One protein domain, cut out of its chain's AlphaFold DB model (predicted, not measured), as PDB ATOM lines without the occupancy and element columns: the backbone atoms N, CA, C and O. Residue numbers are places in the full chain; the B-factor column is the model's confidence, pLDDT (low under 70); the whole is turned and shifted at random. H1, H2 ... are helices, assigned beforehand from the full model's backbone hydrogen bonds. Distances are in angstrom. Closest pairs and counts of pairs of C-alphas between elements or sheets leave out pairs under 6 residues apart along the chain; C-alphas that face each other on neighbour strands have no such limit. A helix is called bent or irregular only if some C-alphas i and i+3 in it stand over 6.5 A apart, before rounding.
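Overview. This is residues 2 to 140 of the 182 residues of an uncharacterized protein of Desulfotomaculum reducens (strain MI-1) (UniProt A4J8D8). A loose, open frame of helices is built along the longest helix, H4: H1, H7 and the arm H3b run roughly lengthwise with it, H4 and H7 keep apart, and short H6 packs between the last part of H4 and the first part of H7. From H2, beside the last part of H4, the chain swings out to a corner and comes back along the arm H3a towards H3b, as two sides of a triangle over H4; residues 28 to 41 of this detour stick out, as do residues 60 to 67 at the other end. The printed part has 139 residues with seven named helices, H1 to H7 in chain order, and no named strand; the class is all helix. The whole is only just loose, close to compact, with a radius of gyration of the C-alphas of 17.4 A and a flat outline of 51 by 42 by 23 A.

Along the chain. H4, residues 68 to 94, is 38.4 A long and begins at C-alpha 68 (174.715, 147.999, 205.270). H1, residues 2 to 17, is 22.5 A long and begins at C-alpha 2 (186.482, 141.405, 187.954). H7, residues 121 to 140, is 28.9 A long and ends at C-alpha 140 (171.707, 152.370, 186.932). H3, residues 34 to 57, was assigned as one helix by its hydrogen bonds but is bent, with C-alphas 45 and 48 6.7 A apart; its arms are H3a, residues 34 to 45, 16.1 A, and H3b, residues 48 to 57, 17.2 A. H2 is residues 23 to 26, H5 residues 97 to 100 and H6 residues 104 to 110.

Arrangement. H4 and H7 are the hubs, touching three helices each. H4 touches H6 with residues 86 to 94 alone, at a steep tilt of 59 degrees; the closest C-alphas, of Asp 90 and Thr 108, are 5.8 A apart. H4 touches H2, closest at the C-alphas of Phe 23 and Thr 92, 5.3 A. H1 and H4 only just touch, with 3 pairs of C-alphas within 8 A, closest Val 14 and Arg 89 at 6.6 A. H3b is close to H4 but not clearly touching, with the C-alphas of Phe 49 and Met 76 7.6 A apart. H6 and H7 form a helical hairpin, closest at the C-alphas of Val 109 and Glu 122, 5.5 A. H7 touches H1, closest at the C-alphas of Leu 2 and Ser 128, 6.4 A, and touches H3b with residues 139 to 140 alone, closest at those of Ala 54 and Leu 140, 5.9 A. H5 touches no helix; its Ala 98 is 5.6 A from Ile 91 of H4, C-alpha to C-alpha. Every O i to N i+4 pair is within hydrogen-bond range in H1, H3a, H4, H6 and H7; in H3b 0 of 6 are, but 6 of 7 O i to N i+3 pairs are, and H2 and H5 are too short for an i+4 pair.

Size, cuts and confidence. The C-alphas farthest apart, of Gly 66 and Ala 115, are 52.1 A apart. The printed part has no cut and no long link. Residues 115 to 119 have pLDDT under 70; the mean of the printed part is 88.3.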
ATOM      1  N   LEU A   2     186.011 140.279 188.790       84.56
ATOM      2  CA  LEU A   2     186.482 141.405 187.954       84.56
ATOM      3  C   LEU A   2     187.175 142.533 188.740       84.56
ATOM      4  O   LEU A   2     188.259 142.956 188.360       84.56
ATOM      5  N   CYS A   3     186.618 142.956 189.880       82.75
ATOM      6  CA  CYS A   3     187.251 143.988 190.712       82.75
ATOM      7  C   CYS A   3     188.629 143.565 191.247       82.75
ATOM      8  O   CYS A   3     189.514 144.401 191.381       82.75
ATOM      9  N   LEU A   4     188.823 142.268 191.523       87.12
ATOM     10  CA  LEU A   4     190.116 141.738 191.974       87.12
ATOM     11  C   LEU A   4     191.142 141.753 190.840       87.12
ATOM     12  O   LEU A   4     192.299 142.065 191.084       87.12
ATOM     13  N   ILE A   5     190.711 141.464 189.608       87.38
ATOM     14  CA  ILE A   5     191.561 141.550 188.414       87.38
ATOM     15  C   ILE A   5     192.002 143.000 188.190       87.38
ATOM     16  O   ILE A   5     193.190 143.251 188.019       87.38
ATOM     17  N   TYR A   6     191.070 143.956 188.262       85.94
ATOM     18  CA  TYR A   6     191.393 145.378 188.117       85.94
ATOM     19  C   TYR A   6     192.359 145.857 189.208       85.94
ATOM     20  O   TYR A   6     193.356 146.516 188.920       85.94
ATOM     21  N   PHE A   7     192.104 145.470 190.461       88.62
ATOM     22  CA  PHE A   7     192.996 145.768 191.579       88.62
ATOM     23  C   PHE A   7     194.396 145.182 191.363       88.62
ATOM     24  O   PHE A   7     195.394 145.881 191.514       88.62
ATOM     25  N   TRP A   8     194.475 143.916 190.946       89.62
ATOM     26  CA  TRP A   8     195.737 143.247 190.645       89.62
ATOM     27  C   TRP A   8     196.513 143.979 189.542       89.62
ATOM     28  O   TRP A   8     197.704 144.241 189.715       89.62
ATOM     29  N   MET A   9     195.846 144.394 188.461       87.62
ATOM     30  CA  MET A   9     196.469 145.171 187.380       87.62
ATOM     31  C   MET A   9     196.996 146.518 187.857       87.62
ATOM     32  O   MET A   9     198.123 146.879 187.524       87.62
ATOM     33  N   ALA A  10     196.210 147.242 188.656       88.69
ATOM     34  CA  ALA A  10     196.627 148.520 189.215       88.69
ATOM     35  C   ALA A  10     197.908 148.366 190.050       88.69
ATOM     36  O   ALA A  10     198.855 149.122 189.857       88.69
ATOM     37  N   VAL A  11     198.001 147.333 190.892       90.81
ATOM     38  CA  VAL A  11     199.212 147.076 191.688       90.81
ATOM     39  C   VAL A  11     200.416 146.730 190.802       90.81
ATOM     40  O   VAL A  11     201.483 147.314 190.971       90.81
ATOM     41  N   HIS A  12     200.263 145.834 189.823       88.94
ATOM     42  CA  HIS A  12     201.385 145.403 188.972       88.94
ATOM     43  C   HIS A  12     201.893 146.522 188.065       88.94
ATOM     44  O   HIS A  12     203.094 146.645 187.851       88.94
ATOM     45  N   SER A  13     200.990 147.372 187.578       89.88
ATOM     46  CA  SER A  13     201.373 148.524 186.762       89.88
ATOM     47  C   SER A  13     202.290 149.497 187.501       89.88
ATOM     48  O   SER A  13     203.224 150.003 186.895       89.88
ATOM     49  N   VAL A  14     202.092 149.704 188.811       91.00
ATOM     50  CA  VAL A  14     202.985 150.543 189.627       91.00
ATOM     51  C   VAL A  14     204.380 149.924 189.690       91.00
ATOM     52  O   VAL A  14     205.372 150.626 189.545       91.00
ATOM     53  N   VAL A  15     204.465 148.603 189.874       90.81
ATOM     54  CA  VAL A  15     205.750 147.894 189.961       90.81
ATOM     55  C   VAL A  15     206.513 147.967 188.639       90.81
ATOM     56  O   VAL A  15     207.716 148.216 188.644       90.81
ATOM     57  N   PHE A  16     205.829 147.769 187.511       88.94
ATOM     58  CA  PHE A  16     206.473 147.781 186.196       88.94
ATOM     59  C   PHE A  16     206.884 149.177 185.734       88.94
ATOM     60  O   PHE A  16     207.934 149.304 185.117       88.94
ATOM     61  N   LEU A  17     206.114 150.209 186.084       90.19
ATOM     62  CA  LEU A  17     206.395 151.594 185.699       90.19
ATOM     63  C   LEU A  17     207.266 152.341 186.706       90.19
ATOM     64  O   LEU A  17     207.581 153.501 186.482       90.19
ATOM     65  N   PHE A  18     207.672 151.709 187.810       89.81
ATOM     66  CA  PHE A  18     208.361 152.404 188.899       89.81
ATOM     67  C   PHE A  18     209.614 153.168 188.444       89.81
ATOM     68  O   PHE A  18     209.942 154.203 189.015       89.81
ATOM     69  N   LYS A  19     210.315 152.671 187.415       88.44
ATOM     70  CA  LYS A  19     211.501 153.332 186.848       88.44
ATOM     71  C   LYS A  19     211.171 154.527 185.951       88.44
ATOM     72  O   LYS A  19     212.015 155.406 185.821       88.44
ATOM     73  N   ASP A  20     209.986 154.534 185.354       88.38
ATOM     74  CA  ASP A  20     209.513 155.573 184.435       88.38
ATOM     75  C   ASP A  20     208.719 156.668 185.168       88.38
ATOM     76  O   ASP A  20     208.406 157.708 184.597       88.38
ATOM     77  N   MET A  21     208.388 156.441 186.444       94.06
ATOM     78  CA  MET A  21     207.693 157.402 187.291       94.06
ATOM     79  C   MET A  21     208.641 158.510 187.751       94.06
ATOM     80  O   MET A  21     209.571 158.273 188.523       94.06
ATOM     81  N   ASP A  22     208.334 159.743 187.359       95.56
ATOM     82  CA  ASP A  22     208.948 160.938 187.924       95.56
ATOM     83  C   ASP A  22     207.977 161.608 188.906       95.56
ATOM     84  O   ASP A  22     206.920 162.124 188.541       95.56
ATOM     85  N   PHE A  23     208.345 161.599 190.189       94.50
ATOM     86  CA  PHE A  23     207.557 162.213 191.257       94.50
ATOM     87  C   PHE A  23     207.581 163.744 191.222       94.50
ATOM     88  O   PHE A  23     206.726 164.369 191.852       94.50
ATOM     89  N   SER A  24     208.504 164.355 190.472       95.25
ATOM     90  CA  SER A  24     208.509 165.801 190.248       95.25
ATOM     91  C   SER A  24     207.253 166.268 189.501       95.25
ATOM     92  O   SER A  24     206.779 167.372 189.759       95.25
ATOM     93  N   ASN A  25     206.629 165.387 188.707       94.00
ATOM     94  CA  ASN A  25     205.371 165.643 187.998       94.00
ATOM     95  C   ASN A  25     204.159 165.863 188.923       94.00
ATOM     96  O   ASN A  25     203.105 166.277 188.455       94.00
ATOM     97  N   LEU A  26     204.269 165.576 190.227       91.94
ATOM     98  CA  LEU A  26     203.220 165.915 191.204       91.94
ATOM     99  C   LEU A  26     203.245 167.392 191.608       91.94
ATOM    100  O   LEU A  26     202.331 167.856 192.290       91.94
ATOM    101  N   LEU A  27     204.309 168.109 191.251       92.88
ATOM    102  CA  LEU A  27     204.470 169.520 191.542       92.88
ATOM    103  C   LEU A  27     204.013 170.371 190.345       92.88
ATOM    104  O   LEU A  27     204.231 169.979 189.200       92.88
ATOM    105  N   PRO A  28     203.470 171.573 190.601       90.12
ATOM    106  CA  PRO A  28     203.140 172.126 191.918       90.12
ATOM    107  C   PRO A  28     201.833 171.548 192.496       90.12
ATOM    108  O   PRO A  28     200.845 171.348 191.795       90.12
ATOM    109  N   ILE A  29     201.802 171.319 193.814       88.19
ATOM    110  CA  ILE A  29     200.588 170.863 194.512       88.19
ATOM    111  C   ILE A  29     199.756 172.097 194.887       88.19
ATOM    112  O   ILE A  29     200.292 173.046 195.453       88.19
ATOM    113  N   PHE A  30     198.442 172.053 194.638       83.56
ATOM    114  CA  PHE A  30     197.477 173.125 194.946       83.56
ATOM    115  C   PHE A  30     197.667 174.445 194.175       83.56
ATOM    116  O   PHE A  30     197.243 175.493 194.651       83.56
ATOM    117  N   ASP A  31     198.224 174.398 192.964       87.88
ATOM    118  CA  ASP A  31     198.378 175.588 192.105       87.88
ATOM    119  C   ASP A  31     197.120 175.924 191.274       87.88
ATOM    120  O   ASP A  31     197.105 176.852 190.469       87.88
ATOM    121  N   LEU A  32     196.026 175.173 191.457       87.62
ATOM    122  CA  LEU A  32     194.778 175.427 190.740       87.62
ATOM    123  C   LEU A  32     193.982 176.590 191.358       87.62
ATOM    124  O   LEU A  32     193.815 176.647 192.582       87.62
ATOM    125  N   PRO A  33     193.361 177.450 190.528       93.31
ATOM    126  CA  PRO A  33     192.359 178.401 190.989       93.31
ATOM    127  C   PRO A  33     191.234 177.700 191.760       93.31
ATOM    128  O   PRO A  33     190.777 176.620 191.382       93.31
ATOM    129  N   LEU A  34     190.707 178.354 192.802       93.06
ATOM    130  CA  LEU A  34     189.648 177.782 193.649       93.06
ATOM    131  C   LEU A  34     188.430 177.311 192.840       93.06
ATOM    132  O   LEU A  34     187.814 176.300 193.172       93.06
ATOM    133  N   LYS A  35     188.089 178.035 191.769       94.88
ATOM    134  CA  LYS A  35     186.992 177.680 190.866       94.88
ATOM    135  C   LYS A  35     187.214 176.309 190.223       94.88
ATOM    136  O   LYS A  35     186.311 175.477 190.256       94.88
ATOM    137  N   ASP A  36     188.401 176.077 189.677       91.75
ATOM    138  CA  ASP A  36     188.728 174.844 188.960       91.75
ATOM    139  C   ASP A  36     188.897 173.681 189.940       91.75
ATOM    140  O   ASP A  36     188.428 172.574 189.683       91.75
ATOM    141  N   PHE A  37     189.446 173.951 191.129       91.75
ATOM    142  CA  PHE A  37     189.467 172.987 192.226       91.75
ATOM    143  C   PHE A  37     188.051 172.529 192.616       91.75
ATOM    144  O   PHE A  37     187.774 171.329 192.652       91.75
ATOM    145  N   LEU A  38     187.130 173.468 192.860       94.69
ATOM    146  CA  LEU A  38     185.741 173.146 193.205       94.69
ATOM    147  C   LEU A  38     185.021 172.416 192.069       94.69
ATOM    148  O   LEU A  38     184.250 171.495 192.337       94.69
ATOM    149  N   GLN A  39     185.296 172.781 190.815       93.88
ATOM    150  CA  GLN A  39     184.753 172.086 189.653       93.88
ATOM    151  C   GLN A  39     185.234 170.629 189.604       93.88
ATOM    152  O   GLN A  39     184.418 169.729 189.428       93.88
ATOM    153  N   SER A  40     186.525 170.374 189.822       89.56
ATOM    154  CA  SER A  40     187.097 169.020 189.851       89.56
ATOM    155  C   SER A  40     186.542 168.174 190.997       89.56
ATOM    156  O   SER A  40     186.195 167.004 190.801       89.56
ATOM    157  N   VAL A  41     186.382 168.773 192.183       92.12
ATOM    158  CA  VAL A  41     185.734 168.126 193.334       92.12
ATOM    159  C   VAL A  41     184.284 167.778 193.004       92.12
ATOM    160  O   VAL A  41     183.865 166.647 193.237       92.12
ATOM    161  N   HIS A  42     183.524 168.712 192.428       93.56
ATOM    162  CA  HIS A  42     182.127 168.488 192.062       93.56
ATOM    163  C   HIS A  42     181.971 167.402 190.990       93.56
ATOM    164  O   HIS A  42     181.135 166.506 191.140       93.56
ATOM    165  N   SER A  43     182.799 167.439 189.942       91.19
ATOM    166  CA  SER A  43     182.814 166.432 188.881       91.19
ATOM    167  C   SER A  43     183.105 165.046 189.448       91.19
ATOM    168  O   SER A  43     182.343 164.122 189.190       91.19
ATOM    169  N   THR A  44     184.133 164.917 190.296       89.06
ATOM    170  CA  THR A  44     184.521 163.633 190.906       89.06
ATOM    171  C   THR A  44     183.466 163.125 191.894       89.06
ATOM    172  O   THR A  44     183.140 161.937 191.926       89.06
ATOM    173  N   ALA A  45     182.888 164.024 192.698       90.81
ATOM    174  CA  ALA A  45     181.816 163.692 193.633       90.81
ATOM    175  C   ALA A  45     180.553 163.214 192.906       90.81
ATOM    176  O   ALA A  45     179.887 162.295 193.376       90.81
ATOM    177  N   THR A  46     180.239 163.796 191.748       91.06
ATOM    178  CA  THR A  46     179.098 163.384 190.919       91.06
ATOM    179  C   THR A  46     179.395 162.075 190.190       91.06
ATOM    180  O   THR A  46     178.587 161.149 190.227       91.06
ATOM    181  N   PHE A  47     180.579 161.962 189.590       87.81
ATOM    182  CA  PHE A  47     181.036 160.787 188.867       87.81
ATOM    183  C   PHE A  47     182.486 160.456 189.255       87.81
ATOM    184  O   PHE A  47     183.377 161.263 188.996       87.81
ATOM    185  N   PRO A  48     182.764 159.267 189.825       88.00
ATOM    186  CA  PRO A  48     181.882 158.098 189.906       88.00
ATOM    187  C   PRO A  48     181.063 157.981 191.209       88.00
ATOM    188  O   PRO A  48     180.247 157.069 191.336       88.00
ATOM    189  N   PHE A  49     181.274 158.837 192.216       89.88
ATOM    190  CA  PHE A  49     180.712 158.587 193.556       89.88
ATOM    191  C   PHE A  49     179.196 158.796 193.654       89.88
ATOM    192  O   PHE A  49     178.524 158.022 194.337       89.88
ATOM    193  N   GLY A  50     178.628 159.775 192.951       88.50
ATOM    194  CA  GLY A  50     177.194 160.079 192.990       88.50
ATOM    195  C   GLY A  50     176.316 158.940 192.467       88.50
ATOM    196  O   GLY A  50     175.185 158.755 192.912       88.50
ATOM    197  N   GLU A  51     176.857 158.089 191.600       89.12
ATOM    198  CA  GLU A  51     176.154 156.922 191.058       89.12
ATOM    199  C   GLU A  51     175.877 155.848 192.115       89.12
ATOM    200  O   GLU A  51     174.989 155.013 191.937       89.12
ATOM    201  N   THR A  52     176.582 155.885 193.251       88.75
ATOM    202  CA  THR A  52     176.343 154.960 194.366       88.75
ATOM    203  C   THR A  52     174.938 155.096 194.959       88.75
ATOM    204  O   THR A  52     174.417 154.130 195.519       88.75
ATOM    205  N   ILE A  53     174.275 156.242 194.760       88.62
ATOM    206  CA  ILE A  53     172.878 156.479 195.155       88.62
ATOM    207  C   ILE A  53     171.940 155.447 194.516       88.62
ATOM    208  O   ILE A  53     170.958 155.046 195.140       88.62
ATOM    209  N   ALA A  54     172.255 154.936 193.321       88.25
ATOM    210  CA  ALA A  54     171.445 153.906 192.671       88.25
ATOM    211  C   ALA A  54     171.341 152.614 193.499       88.25
ATOM    212  O   ALA A  54     170.332 151.911 193.422       88.25
ATOM    213  N   PHE A  55     172.327 152.319 194.354       86.12
ATOM    214  CA  PHE A  55     172.256 151.166 195.250       86.12
ATOM    215  C   PHE A  55     171.196 151.317 196.346       86.12
ATOM    216  O   PHE A  55     170.735 150.297 196.857       86.12
ATOM    217  N   LEU A  56     170.714 152.531 196.648       88.44
ATOM    218  CA  LEU A  56     169.569 152.722 197.549       88.44
ATOM    219  C   LEU A  56     168.309 152.010 197.038       88.44
ATOM    220  O   LEU A  56     167.504 151.556 197.844       88.44
ATOM    221  N   MET A  57     168.170 151.838 195.721       89.69
ATOM    222  CA  MET A  57     167.068 151.076 195.121       89.69
ATOM    223  C   MET A  57     167.236 149.562 195.302       89.69
ATOM    224  O   MET A  57     166.266 148.818 195.214       89.69
ATOM    225  N   ILE A  58     168.459 149.096 195.571       86.56
ATOM    226  CA  ILE A  58     168.797 147.681 195.759       86.56
ATOM    227  C   ILE A  58     168.762 147.296 197.244       86.56
ATOM    228  O   ILE A  58     168.403 146.169 197.584       86.56
ATOM    229  N   PHE A  59     169.097 148.223 198.145       87.50
ATOM    230  CA  PHE A  59     169.183 147.972 199.588       87.50
ATOM    231  C   PHE A  59     167.939 147.322 200.216       87.50
ATOM    232  O   PHE A  59     168.130 146.417 201.032       87.50
ATOM    233  N   PRO A  60     166.691 147.673 199.836       85.69
ATOM    234  CA  PRO A  60     165.493 147.021 200.370       85.69
ATOM    235  C   PRO A  60     165.432 145.509 200.114       85.69
ATOM    236  O   PRO A  60     164.758 144.790 200.845       85.69
ATOM    237  N   PHE A  61     166.144 145.006 199.103       84.81
ATOM    238  CA  PHE A  61     166.163 143.586 198.746       84.81
ATOM    239  C   PHE A  61     167.253 142.784 199.485       84.81
ATOM    240  O   PHE A  61     167.358 141.567 199.319       84.81
ATOM    241  N   VAL A  62     168.072 143.434 200.321       86.19
ATOM    242  CA  VAL A  62     169.174 142.795 201.052       86.19
ATOM    243  C   VAL A  62     168.681 142.241 202.394       86.19
ATOM    244  O   VAL A  62     168.283 142.984 203.282       86.19
ATOM    245  N   LYS A  63     168.774 140.917 202.589       77.44
ATOM    246  CA  LYS A  63     168.251 140.213 203.784       77.44
ATOM    247  C   LYS A  63     168.914 140.591 205.123       77.44
ATOM    248  O   LYS A  63     168.317 140.367 206.170       77.44
ATOM    249  N   LYS A  64     170.153 141.102 205.123       75.19
ATOM    250  CA  LYS A  64     170.911 141.478 206.335       75.19
ATOM    251  C   LYS A  64     171.309 142.952 206.272       75.19
ATOM    252  O   LYS A  64     172.311 143.298 205.655       75.19
ATOM    253  N   THR A  65     170.531 143.811 206.924       70.88
ATOM    254  CA  THR A  65     170.652 145.276 206.810       70.88
ATOM    255  C   THR A  65     171.417 145.946 207.951       70.88
ATOM    256  O   THR A  65     171.839 147.087 207.786       70.88
ATOM    257  N   GLY A  66     171.655 145.253 209.074       76.12
ATOM    258  CA  GLY A  66     172.087 145.857 210.347       76.12
ATOM    259  C   GLY A  66     173.375 146.691 210.324       76.12
ATOM    260  O   GLY A  66     173.624 147.418 211.273       76.12
ATOM    261  N   ASN A  67     174.176 146.627 209.254       80.38
ATOM    262  CA  ASN A  67     175.352 147.479 209.052       80.38
ATOM    263  C   ASN A  67     175.555 147.913 207.584       80.38
ATOM    264  O   ASN A  67     176.665 148.292 207.213       80.38
ATOM    265  N   LEU A  68     174.540 147.826 206.720       84.44
ATOM    266  CA  LEU A  68     174.715 147.999 205.270       84.44
ATOM    267  C   LEU A  68     175.313 149.371 204.910       84.44
ATOM    268  O   LEU A  68     176.323 149.433 204.215       84.44
ATOM    269  N   THR A  69     174.771 150.451 205.477       83.94
ATOM    270  CA  THR A  69     175.267 151.823 205.266       83.94
ATOM    271  C   THR A  69     176.727 151.983 205.681       83.94
ATOM    272  O   THR A  69     177.517 152.573 204.950       83.94
ATOM    273  N   LYS A  70     177.120 151.404 206.824       88.06
ATOM    274  CA  LYS A  70     178.507 151.452 207.305       88.06
ATOM    275  C   LYS A  70     179.460 150.784 206.314       88.06
ATOM    276  O   LYS A  70     180.504 151.346 206.006       88.06
ATOM    277  N   HIS A  71     179.099 149.609 205.797       88.50
ATOM    278  CA  HIS A  71     179.928 148.911 204.812       88.50
ATOM    279  C   HIS A  71     180.048 149.719 203.522       88.50
ATOM    280  O   HIS A  71     181.152 149.883 203.018       88.50
ATOM    281  N   VAL A  72     178.941 150.273 203.025       88.75
ATOM    282  CA  VAL A  72     178.931 151.100 201.810       88.75
ATOM    283  C   VAL A  72     179.862 152.301 201.959       88.75
ATOM    284  O   VAL A  72     180.698 152.519 201.090       88.75
ATOM    285  N   LEU A  73     179.791 153.023 203.082       89.69
ATOM    286  CA  LEU A  73     180.676 154.163 203.345       89.69
ATOM    287  C   LEU A  73     182.153 153.752 203.428       89.69
ATOM    288  O   LEU A  73     183.004 154.427 202.855       89.69
ATOM    289  N   ILE A  74     182.464 152.627 204.082       92.38
ATOM    290  CA  ILE A  74     183.837 152.101 204.158       92.38
ATOM    291  C   ILE A  74     184.361 151.747 202.762       92.38
ATOM    292  O   ILE A  74     185.452 152.171 202.392       92.38
ATOM    293  N   PHE A  75     183.592 151.002 201.965       90.19
ATOM    294  CA  PHE A  75     184.009 150.620 200.613       90.19
ATOM    295  C   PHE A  75     184.107 151.821 199.673       90.19
ATOM    296  O   PHE A  75     185.003 151.853 198.836       90.19
ATOM    297  N   MET A  76     183.246 152.828 199.839       90.94
ATOM    298  CA  MET A  76     183.329 154.083 199.096       90.94
ATOM    299  C   MET A  76     184.622 154.838 199.422       90.94
ATOM    300  O   MET A  76     185.311 155.294 198.513       90.94
ATOM    301  N   PHE A  77     184.997 154.909 200.700       92.69
ATOM    302  CA  PHE A  77     186.248 155.532 201.127       92.69
ATOM    303  C   PHE A  77     187.483 154.781 200.604       92.69
ATOM    304  O   PHE A  77     188.397 155.394 200.057       92.69
ATOM    305  N   ILE A  78     187.481 153.445 200.693       93.88
ATOM    306  CA  ILE A  78     188.549 152.598 200.137       93.88
ATOM    307  C   ILE A  78     188.665 152.794 198.618       93.88
ATOM    308  O   ILE A  78     189.774 152.907 198.100       93.88
ATOM    309  N   ALA A  79     187.539 152.868 197.903       91.31
ATOM    310  CA  ALA A  79     187.528 153.141 196.468       91.31
ATOM    311  C   ALA A  79     188.100 154.529 196.145       91.31
ATOM    312  O   ALA A  79     188.846 154.657 195.179       91.31
ATOM    313  N   GLY A  80     187.818 155.539 196.975       93.00
ATOM    314  CA  GLY A  80     188.428 156.868 196.881       93.00
ATOM    315  C   GLY A  80     189.944 156.828 196.978       93.00
ATOM    316  O   GLY A  80     190.617 157.284 196.060       93.00
ATOM    317  N   ILE A  81     190.479 156.191 198.023       94.44
ATOM    318  CA  ILE A  81     191.930 156.010 198.178       94.44
ATOM    319  C   ILE A  81     192.515 155.296 196.957       94.44
ATOM    320  O   ILE A  81     193.530 155.718 196.413       94.44
ATOM    321  N   PHE A  82     191.867 154.225 196.505       93.19
ATOM    322  CA  PHE A  82     192.344 153.450 195.369       93.19
ATOM    323  C   PHE A  82     192.376 154.264 194.065       93.19
ATOM    324  O   PHE A  82     193.378 154.224 193.356       93.19
ATOM    325  N   ILE A  83     191.331 155.043 193.768       91.69
ATOM    326  CA  ILE A  83     191.297 155.929 192.594       91.69
ATOM    327  C   ILE A  83     192.374 157.015 192.706       91.69
ATOM    328  O   ILE A  83     193.068 157.274 191.727       91.69
ATOM    329  N   SER A  84     192.575 157.600 193.890       93.44
ATOM    330  CA  SER A  84     193.647 158.577 194.117       93.44
ATOM    331  C   SER A  84     195.038 157.984 193.880       93.44
ATOM    332  O   SER A  84     195.876 158.633 193.264       93.44
ATOM    333  N   LEU A  85     195.286 156.742 194.311       94.62
ATOM    334  CA  LEU A  85     196.558 156.056 194.055       94.62
ATOM    335  C   LEU A  85     196.789 155.805 192.560       94.62
ATOM    336  O   LEU A  85     197.910 155.973 192.081       94.62
ATOM    337  N   VAL A  86     195.743 155.436 191.814       93.81
ATOM    338  CA  VAL A  86     195.828 155.292 190.352       93.81
ATOM    339  C   VAL A  86     196.124 156.640 189.691       93.81
ATOM    340  O   VAL A  86     197.017 156.704 188.853       93.81
ATOM    341  N   ALA A  87     195.464 157.722 190.115       93.19
ATOM    342  CA  ALA A  87     195.714 159.062 189.586       93.19
ATOM    343  C   ALA A  87     197.158 159.530 189.840       93.19
ATOM    344  O   ALA A  87     197.806 160.037 188.931       93.19
ATOM    345  N   ILE A  88     197.698 159.297 191.043       94.88
ATOM    346  CA  ILE A  88     199.111 159.576 191.352       94.88
ATOM    347  C   ILE A  88     200.028 158.779 190.419       94.88
ATOM    348  O   ILE A  88     200.966 159.336 189.850       94.88
ATOM    349  N   ARG A  89     199.750 157.483 190.229       94.62
ATOM    350  CA  ARG A  89     200.517 156.642 189.302       94.62
ATOM    351  C   ARG A  89     200.484 157.192 187.876       94.62
ATOM    352  O   ARG A  89     201.516 157.211 187.218       94.62
ATOM    353  N   ASP A  90     199.330 157.650 187.408       94.94
ATOM    354  CA  ASP A  90     199.187 158.189 186.056       94.94
ATOM    355  C   ASP A  90     199.918 159.524 185.885       94.94
ATOM    356  O   ASP A  90     200.648 159.684 184.913       94.94
ATOM    357  N   ILE A  91     199.799 160.446 186.844       94.81
ATOM    358  CA  ILE A  91     200.488 161.747 186.804       94.81
ATOM    359  C   ILE A  91     202.007 161.557 186.827       94.81
ATOM    360  O   ILE A  91     202.723 162.147 186.025       94.81
ATOM    361  N   THR A  92     202.512 160.704 187.717       95.69
ATOM    362  CA  THR A  92     203.961 160.460 187.829       95.69
ATOM    363  C   THR A  92     204.550 159.786 186.590       95.69
ATOM    364  O   THR A  92     205.675 160.107 186.220       95.69
ATOM    365  N   ALA A  93     203.805 158.897 185.926       94.81
ATOM    366  CA  ALA A  93     204.268 158.203 184.725       94.81
ATOM    367  C   ALA A  93     204.082 159.010 183.424       94.81
ATOM    368  O   ALA A  93     204.898 158.894 182.514       94.81
ATOM    369  N   LEU A  94     203.009 159.802 183.298       93.81
ATOM    370  CA  LEU A  94     202.687 160.548 182.068       93.81
ATOM    371  C   LEU A  94     203.126 162.018 182.102       93.81
ATOM    372  O   LEU A  94     203.260 162.638 181.044       93.81
ATOM    373  N   GLY A  95     203.306 162.599 183.288       91.69
ATOM    374  CA  GLY A  95     203.569 164.025 183.452       91.69
ATOM    375  C   GLY A  95     202.477 164.891 182.803       91.69
ATOM    376  O   GLY A  95     201.292 164.575 182.946       91.69
ATOM    377  N   PRO A  96     202.837 165.939 182.034       88.19
ATOM    378  CA  PRO A  96     201.874 166.837 181.381       88.19
ATOM    379  C   PRO A  96     200.866 166.142 180.452       88.19
ATOM    380  O   PRO A  96     199.782 166.663 180.204       88.19
ATOM    381  N   MET A  97     201.190 164.948 179.939       88.81
ATOM    382  CA  MET A  97     200.275 164.189 179.081       88.81
ATOM    383  C   MET A  97     199.044 163.672 179.839       88.81
ATOM    384  O   MET A  97     198.028 163.383 179.209       88.81
ATOM    385  N   ALA A  98     199.100 163.580 181.172       87.31
ATOM    386  CA  ALA A  98     197.975 163.131 181.990       87.31
ATOM    387  C   ALA A  98     196.737 164.041 181.864       87.31
ATOM    388  O   ALA A  98     195.622 163.556 182.025       87.31
ATOM    389  N   GLU A  99     196.918 165.332 181.559       83.19
ATOM    390  CA  GLU A  99     195.816 166.299 181.431       83.19
ATOM    391  C   GLU A  99     195.128 166.262 180.060       83.19
ATOM    392  O   GLU A  99     193.955 166.613 179.939       83.19
ATOM    393  N   ILE A 100     195.856 165.848 179.021       86.56
ATOM    394  CA  ILE A 100     195.389 165.886 177.625       86.56
ATOM    395  C   ILE A 100     194.764 164.545 177.224       86.56
ATOM    396  O   ILE A 100     193.914 164.472 176.337       86.56
ATOM    397  N   GLU A 101     195.182 163.460 177.871       86.88
ATOM    398  CA  GLU A 101     194.684 162.125 177.577       86.88
ATOM    399  C   GLU A 101     193.285 161.907 178.165       86.88
ATOM    400  O   GLU A 101     193.076 161.969 179.373       86.88
ATOM    401  N   SER A 102     192.320 161.551 177.313       84.50
ATOM    402  CA  SER A 102     190.938 161.281 177.741       84.50
ATOM    403  C   SER A 102     190.817 160.068 178.669       84.50
ATOM    404  O   SER A 102     189.819 159.922 179.373       84.50
ATOM    405  N   PHE A 103     191.806 159.164 178.649       87.31
ATOM    406  CA  PHE A 103     191.847 158.004 179.539       87.31
ATOM    407  C   PHE A 103     193.283 157.685 180.008       87.31
ATOM    408  O   PHE A 103     193.903 156.730 179.518       87.31
ATOM    409  N   PRO A 104     193.815 158.455 180.980       90.81
ATOM    410  CA  PRO A 104     195.190 158.319 181.462       90.81
ATOM    411  C   PRO A 104     195.555 156.908 181.957       90.81
ATOM    412  O   PRO A 104     196.585 156.399 181.517       90.81
ATOM    413  N   PRO A 105     194.709 156.182 182.727       90.38
ATOM    414  CA  PRO A 105     195.065 154.848 183.217       90.38
ATOM    415  C   PRO A 105     195.426 153.850 182.115       90.38
ATOM    416  O   PRO A 105     196.301 153.002 182.310       90.38
ATOM    417  N   TYR A 106     194.754 153.941 180.962       90.31
ATOM    418  CA  TYR A 106     195.016 153.097 179.797       90.31
ATOM    419  C   TYR A 106     196.322 153.470 179.110       90.31
ATOM    420  O   TYR A 106     197.087 152.588 178.722       90.31
ATOM    421  N   ARG A 107     196.603 154.770 178.985       90.75
ATOM    422  CA  ARG A 107     197.851 155.252 178.391       90.75
ATOM    423  C   ARG A 107     199.060 154.908 179.226       90.75
ATOM    424  O   ARG A 107     200.028 154.392 178.682       90.75
ATOM    425  N   THR A 108     198.962 155.094 180.532       91.62
ATOM    426  CA  THR A 108     200.013 154.720 181.464       91.62
ATOM    427  C   THR A 108     200.327 153.225 181.382       91.62
ATOM    428  O   THR A 108     201.484 152.846 181.274       91.62
ATOM    429  N   VAL A 109     199.315 152.347 181.351       89.88
ATOM    430  CA  VAL A 109     199.550 150.894 181.219       89.88
ATOM    431  C   VAL A 109     200.161 150.527 179.864       89.88
ATOM    432  O   VAL A 109     200.917 149.564 179.792       89.88
ATOM    433  N   ARG A 110     199.897 151.302 178.809       88.69
ATOM    434  CA  ARG A 110     200.506 151.112 177.486       88.69
ATOM    435  C   ARG A 110     202.004 151.455 177.454       88.69
ATOM    436  O   ARG A 110     202.689 150.999 176.547       88.69
ATOM    437  N   LEU A 111     202.517 152.225 178.420       87.38
ATOM    438  CA  LEU A 111     203.962 152.455 178.566       87.38
ATOM    439  C   LEU A 111     204.714 151.194 179.014       87.38
ATOM    440  O   LEU A 111     205.929 151.122 178.861       87.38
ATOM    441  N   ILE A 112     204.008 150.194 179.556       85.75
ATOM    442  CA  ILE A 112     204.616 148.941 180.005       85.75
ATOM    443  C   ILE A 112     205.047 148.129 178.779       85.75
ATOM    444  O   ILE A 112     204.239 147.431 178.167       85.75
ATOM    445  N   ASP A 113     206.340 148.195 178.468       79.75
ATOM    446  CA  ASP A 113     207.008 147.339 177.490       79.75
ATOM    447  C   ASP A 113     208.179 146.611 178.158       79.75
ATOM    448  O   ASP A 113     209.259 147.164 178.381       79.75
ATOM    449  N   ILE A 114     207.957 145.341 178.506       70.81
ATOM    450  CA  ILE A 114     209.013 144.487 179.056       70.81
ATOM    451  C   ILE A 114     209.567 143.616 177.932       70.81
ATOM    452  O   ILE A 114     208.996 142.572 177.595       70.81
ATOM    453  N   ALA A 115     210.711 144.045 177.391       63.62
ATOM    454  CA  ALA A 115     211.519 143.309 176.419       63.62
ATOM    455  C   ALA A 115     210.728 142.798 175.195       63.62
ATOM    456  O   ALA A 115     211.050 141.734 174.666       63.62
ATOM    457  N   ASN A 116     209.694 143.524 174.749       67.50
ATOM    458  CA  ASN A 116     208.763 143.127 173.685       67.50
ATOM    459  C   ASN A 116     207.918 141.858 173.954       67.50
ATOM    460  O   ASN A 116     207.200 141.403 173.064       67.50
ATOM    461  N   ILE A 117     207.965 141.279 175.160       61.78
ATOM    462  CA  ILE A 117     207.211 140.061 175.520       61.78
ATOM    463  C   ILE A 117     205.877 140.424 176.184       61.78
ATOM    464  O   ILE A 117     204.848 139.817 175.890       61.78
ATOM    465  N   ILE A 118     205.878 141.431 177.063       67.62
ATOM    466  CA  ILE A 118     204.677 141.940 177.740       67.62
ATOM    467  C   ILE A 118     204.433 143.364 177.240       67.62
ATOM    468  O   ILE A 118     204.977 144.310 177.794       67.62
ATOM    469  N   THR A 119     203.645 143.493 176.170       65.00
ATOM    470  CA  THR A 119     203.425 144.765 175.445       65.00
ATOM    471  C   THR A 119     201.953 145.150 175.291       65.00
ATOM    472  O   THR A 119     201.645 146.144 174.646       65.00
ATOM    473  N   ARG A 120     201.026 144.332 175.815       80.50
ATOM    474  CA  ARG A 120     199.573 144.472 175.586       80.50
ATOM    475  C   ARG A 120     198.724 144.342 176.852       80.50
ATOM    476  O   ARG A 120     197.619 143.791 176.830       80.50
ATOM    477  N   MET A 121     199.245 144.818 177.981       80.81
ATOM    478  CA  MET A 121     198.532 144.781 179.268       80.81
ATOM    479  C   MET A 121     197.290 145.685 179.270       80.81
ATOM    480  O   MET A 121     196.319 145.413 179.983       80.81
ATOM    481  N   GLU A 122     197.275 146.714 178.426       85.31
ATOM    482  CA  GLU A 122     196.168 147.650 178.260       85.31
ATOM    483  C   GLU A 122     194.895 146.974 177.734       85.31
ATOM    484  O   GLU A 122     193.791 147.408 178.067       85.31
ATOM    485  N   ILE A 123     195.020 145.866 176.991       87.62
ATOM    486  CA  ILE A 123     193.869 145.094 176.491       87.62
ATOM    487  C   ILE A 123     193.081 144.499 177.655       87.62
ATOM    488  O   ILE A 123     191.852 144.575 177.690       87.62
ATOM    489  N   LEU A 124     193.778 143.918 178.632       85.81
ATOM    490  CA  LEU A 124     193.122 143.305 179.779       85.81
ATOM    491  C   LEU A 124     192.453 144.365 180.665       85.81
ATOM    492  O   LEU A 124     191.339 144.147 181.152       85.81
ATOM    493  N   LEU A 125     193.092 145.533 180.809       87.56
ATOM    494  CA  LEU A 125     192.502 146.683 181.486       87.56
ATOM    495  C   LEU A 125     191.222 147.132 180.771       87.56
ATOM    496  O   LEU A 125     190.181 147.233 181.420       87.56
ATOM    497  N   ALA A 126     191.263 147.306 179.447       88.31
ATOM    498  CA  ALA A 126     190.109 147.716 178.649       88.31
ATOM    499  C   ALA A 126     188.940 146.725 178.761       88.31
ATOM    500  O   ALA A 126     187.810 147.133 179.027       88.31
ATOM    501  N   ILE A 127     189.201 145.419 178.642       89.94
ATOM    502  CA  ILE A 127     188.167 144.383 178.783       89.94
ATOM    503  C   ILE A 127     187.558 144.416 180.188       89.94
ATOM    504  O   ILE A 127     186.335 144.385 180.334       89.94
ATOM    505  N   SER A 128     188.388 144.504 181.232       88.81
ATOM    506  CA  SER A 128     187.896 144.549 182.613       88.81
ATOM    507  C   SER A 128     187.023 145.782 182.870       88.81
ATOM    508  O   SER A 128     185.954 145.662 183.472       88.81
ATOM    509  N   PHE A 129     187.431 146.939 182.345       87.88
ATOM    510  CA  PHE A 129     186.703 148.193 182.461       87.88
ATOM    511  C   PHE A 129     185.360 148.137 181.725       87.88
ATOM    512  O   PHE A 129     184.334 148.487 182.306       87.88
ATOM    513  N   LEU A 130     185.339 147.614 180.494       91.00
ATOM    514  CA  LEU A 130     184.110 147.429 179.716       91.00
ATOM    515  C   LEU A 130     183.116 146.510 180.435       91.00
ATOM    516  O   LEU A 130     181.939 146.849 180.553       91.00
ATOM    517  N   LEU A 131     183.579 145.378 180.972       92.31
ATOM    518  CA  LEU A 131     182.714 144.439 181.692       92.31
ATOM    519  C   LEU A 131     182.116 145.061 182.962       92.31
ATOM    520  O   LEU A 131     180.925 144.891 183.231       92.31
ATOM    521  N   VAL A 132     182.912 145.811 183.732       90.19
ATOM    522  CA  VAL A 132     182.413 146.549 184.905       90.19
ATOM    523  C   VAL A 132     181.425 147.642 184.481       90.19
ATOM    524  O   VAL A 132     180.387 147.808 185.123       90.19
ATOM    525  N   GLY A 133     181.699 148.337 183.375       90.62
ATOM    526  CA  GLY A 133     180.811 149.340 182.789       90.62
ATOM    527  C   GLY A 133     179.436 148.774 182.429       90.62
ATOM    528  O   GLY A 133     178.420 149.361 182.789       90.62
ATOM    529  N   VAL A 134     179.383 147.590 181.815       92.75
ATOM    530  CA  VAL A 134     178.117 146.914 181.485       92.75
ATOM    531  C   VAL A 134     177.300 146.600 182.744       92.75
ATOM    532  O   VAL A 134     176.107 146.900 182.798       92.75
ATOM    533  N   ILE A 135     177.934 146.057 183.792       92.25
ATOM    534  CA  ILE A 135     177.258 145.776 185.075       92.25
ATOM    535  C   ILE A 135     176.686 147.065 185.674       92.25
ATOM    536  O   ILE A 135     175.543 147.094 186.133       92.25
ATOM    537  N   LYS A 136     177.472 148.140 185.647       90.75
ATOM    538  CA  LYS A 136     177.071 149.451 186.149       90.75
ATOM    539  C   LYS A 136     175.869 150.013 185.388       90.75
ATOM    540  O   LYS A 136     174.929 150.482 186.025       90.75
ATOM    541  N   ILE A 137     175.852 149.908 184.058       92.56
ATOM    542  CA  ILE A 137     174.713 150.334 183.231       92.56
ATOM    543  C   ILE A 137     173.444 149.576 183.631       92.56
ATOM    544  O   ILE A 137     172.405 150.206 183.811       92.56
ATOM    545  N   PHE A 138     173.515 148.257 183.848       92.94
ATOM    546  CA  PHE A 138     172.349 147.487 184.295       92.94
ATOM    547  C   PHE A 138     171.811 147.956 185.650       92.94
ATOM    548  O   PHE A 138     170.600 148.105 185.807       92.94
ATOM    549  N   VAL A 139     172.696 148.219 186.616       93.19
ATOM    550  CA  VAL A 139     172.308 148.713 187.946       93.19
ATOM    551  C   VAL A 139     171.641 150.085 187.853       93.19
ATOM    552  O   VAL A 139     170.567 150.280 188.420       93.19
ATOM    553  N   LEU A 140     172.243 151.020 187.113       93.75
ATOM    554  CA  LEU A 140     171.707 152.370 186.932       93.75
ATOM    555  C   LEU A 140     170.372 152.354 186.182       93.75
ATOM    556  O   LEU A 140     169.430 153.036 186.581       93.75
TER     557      LEU A 140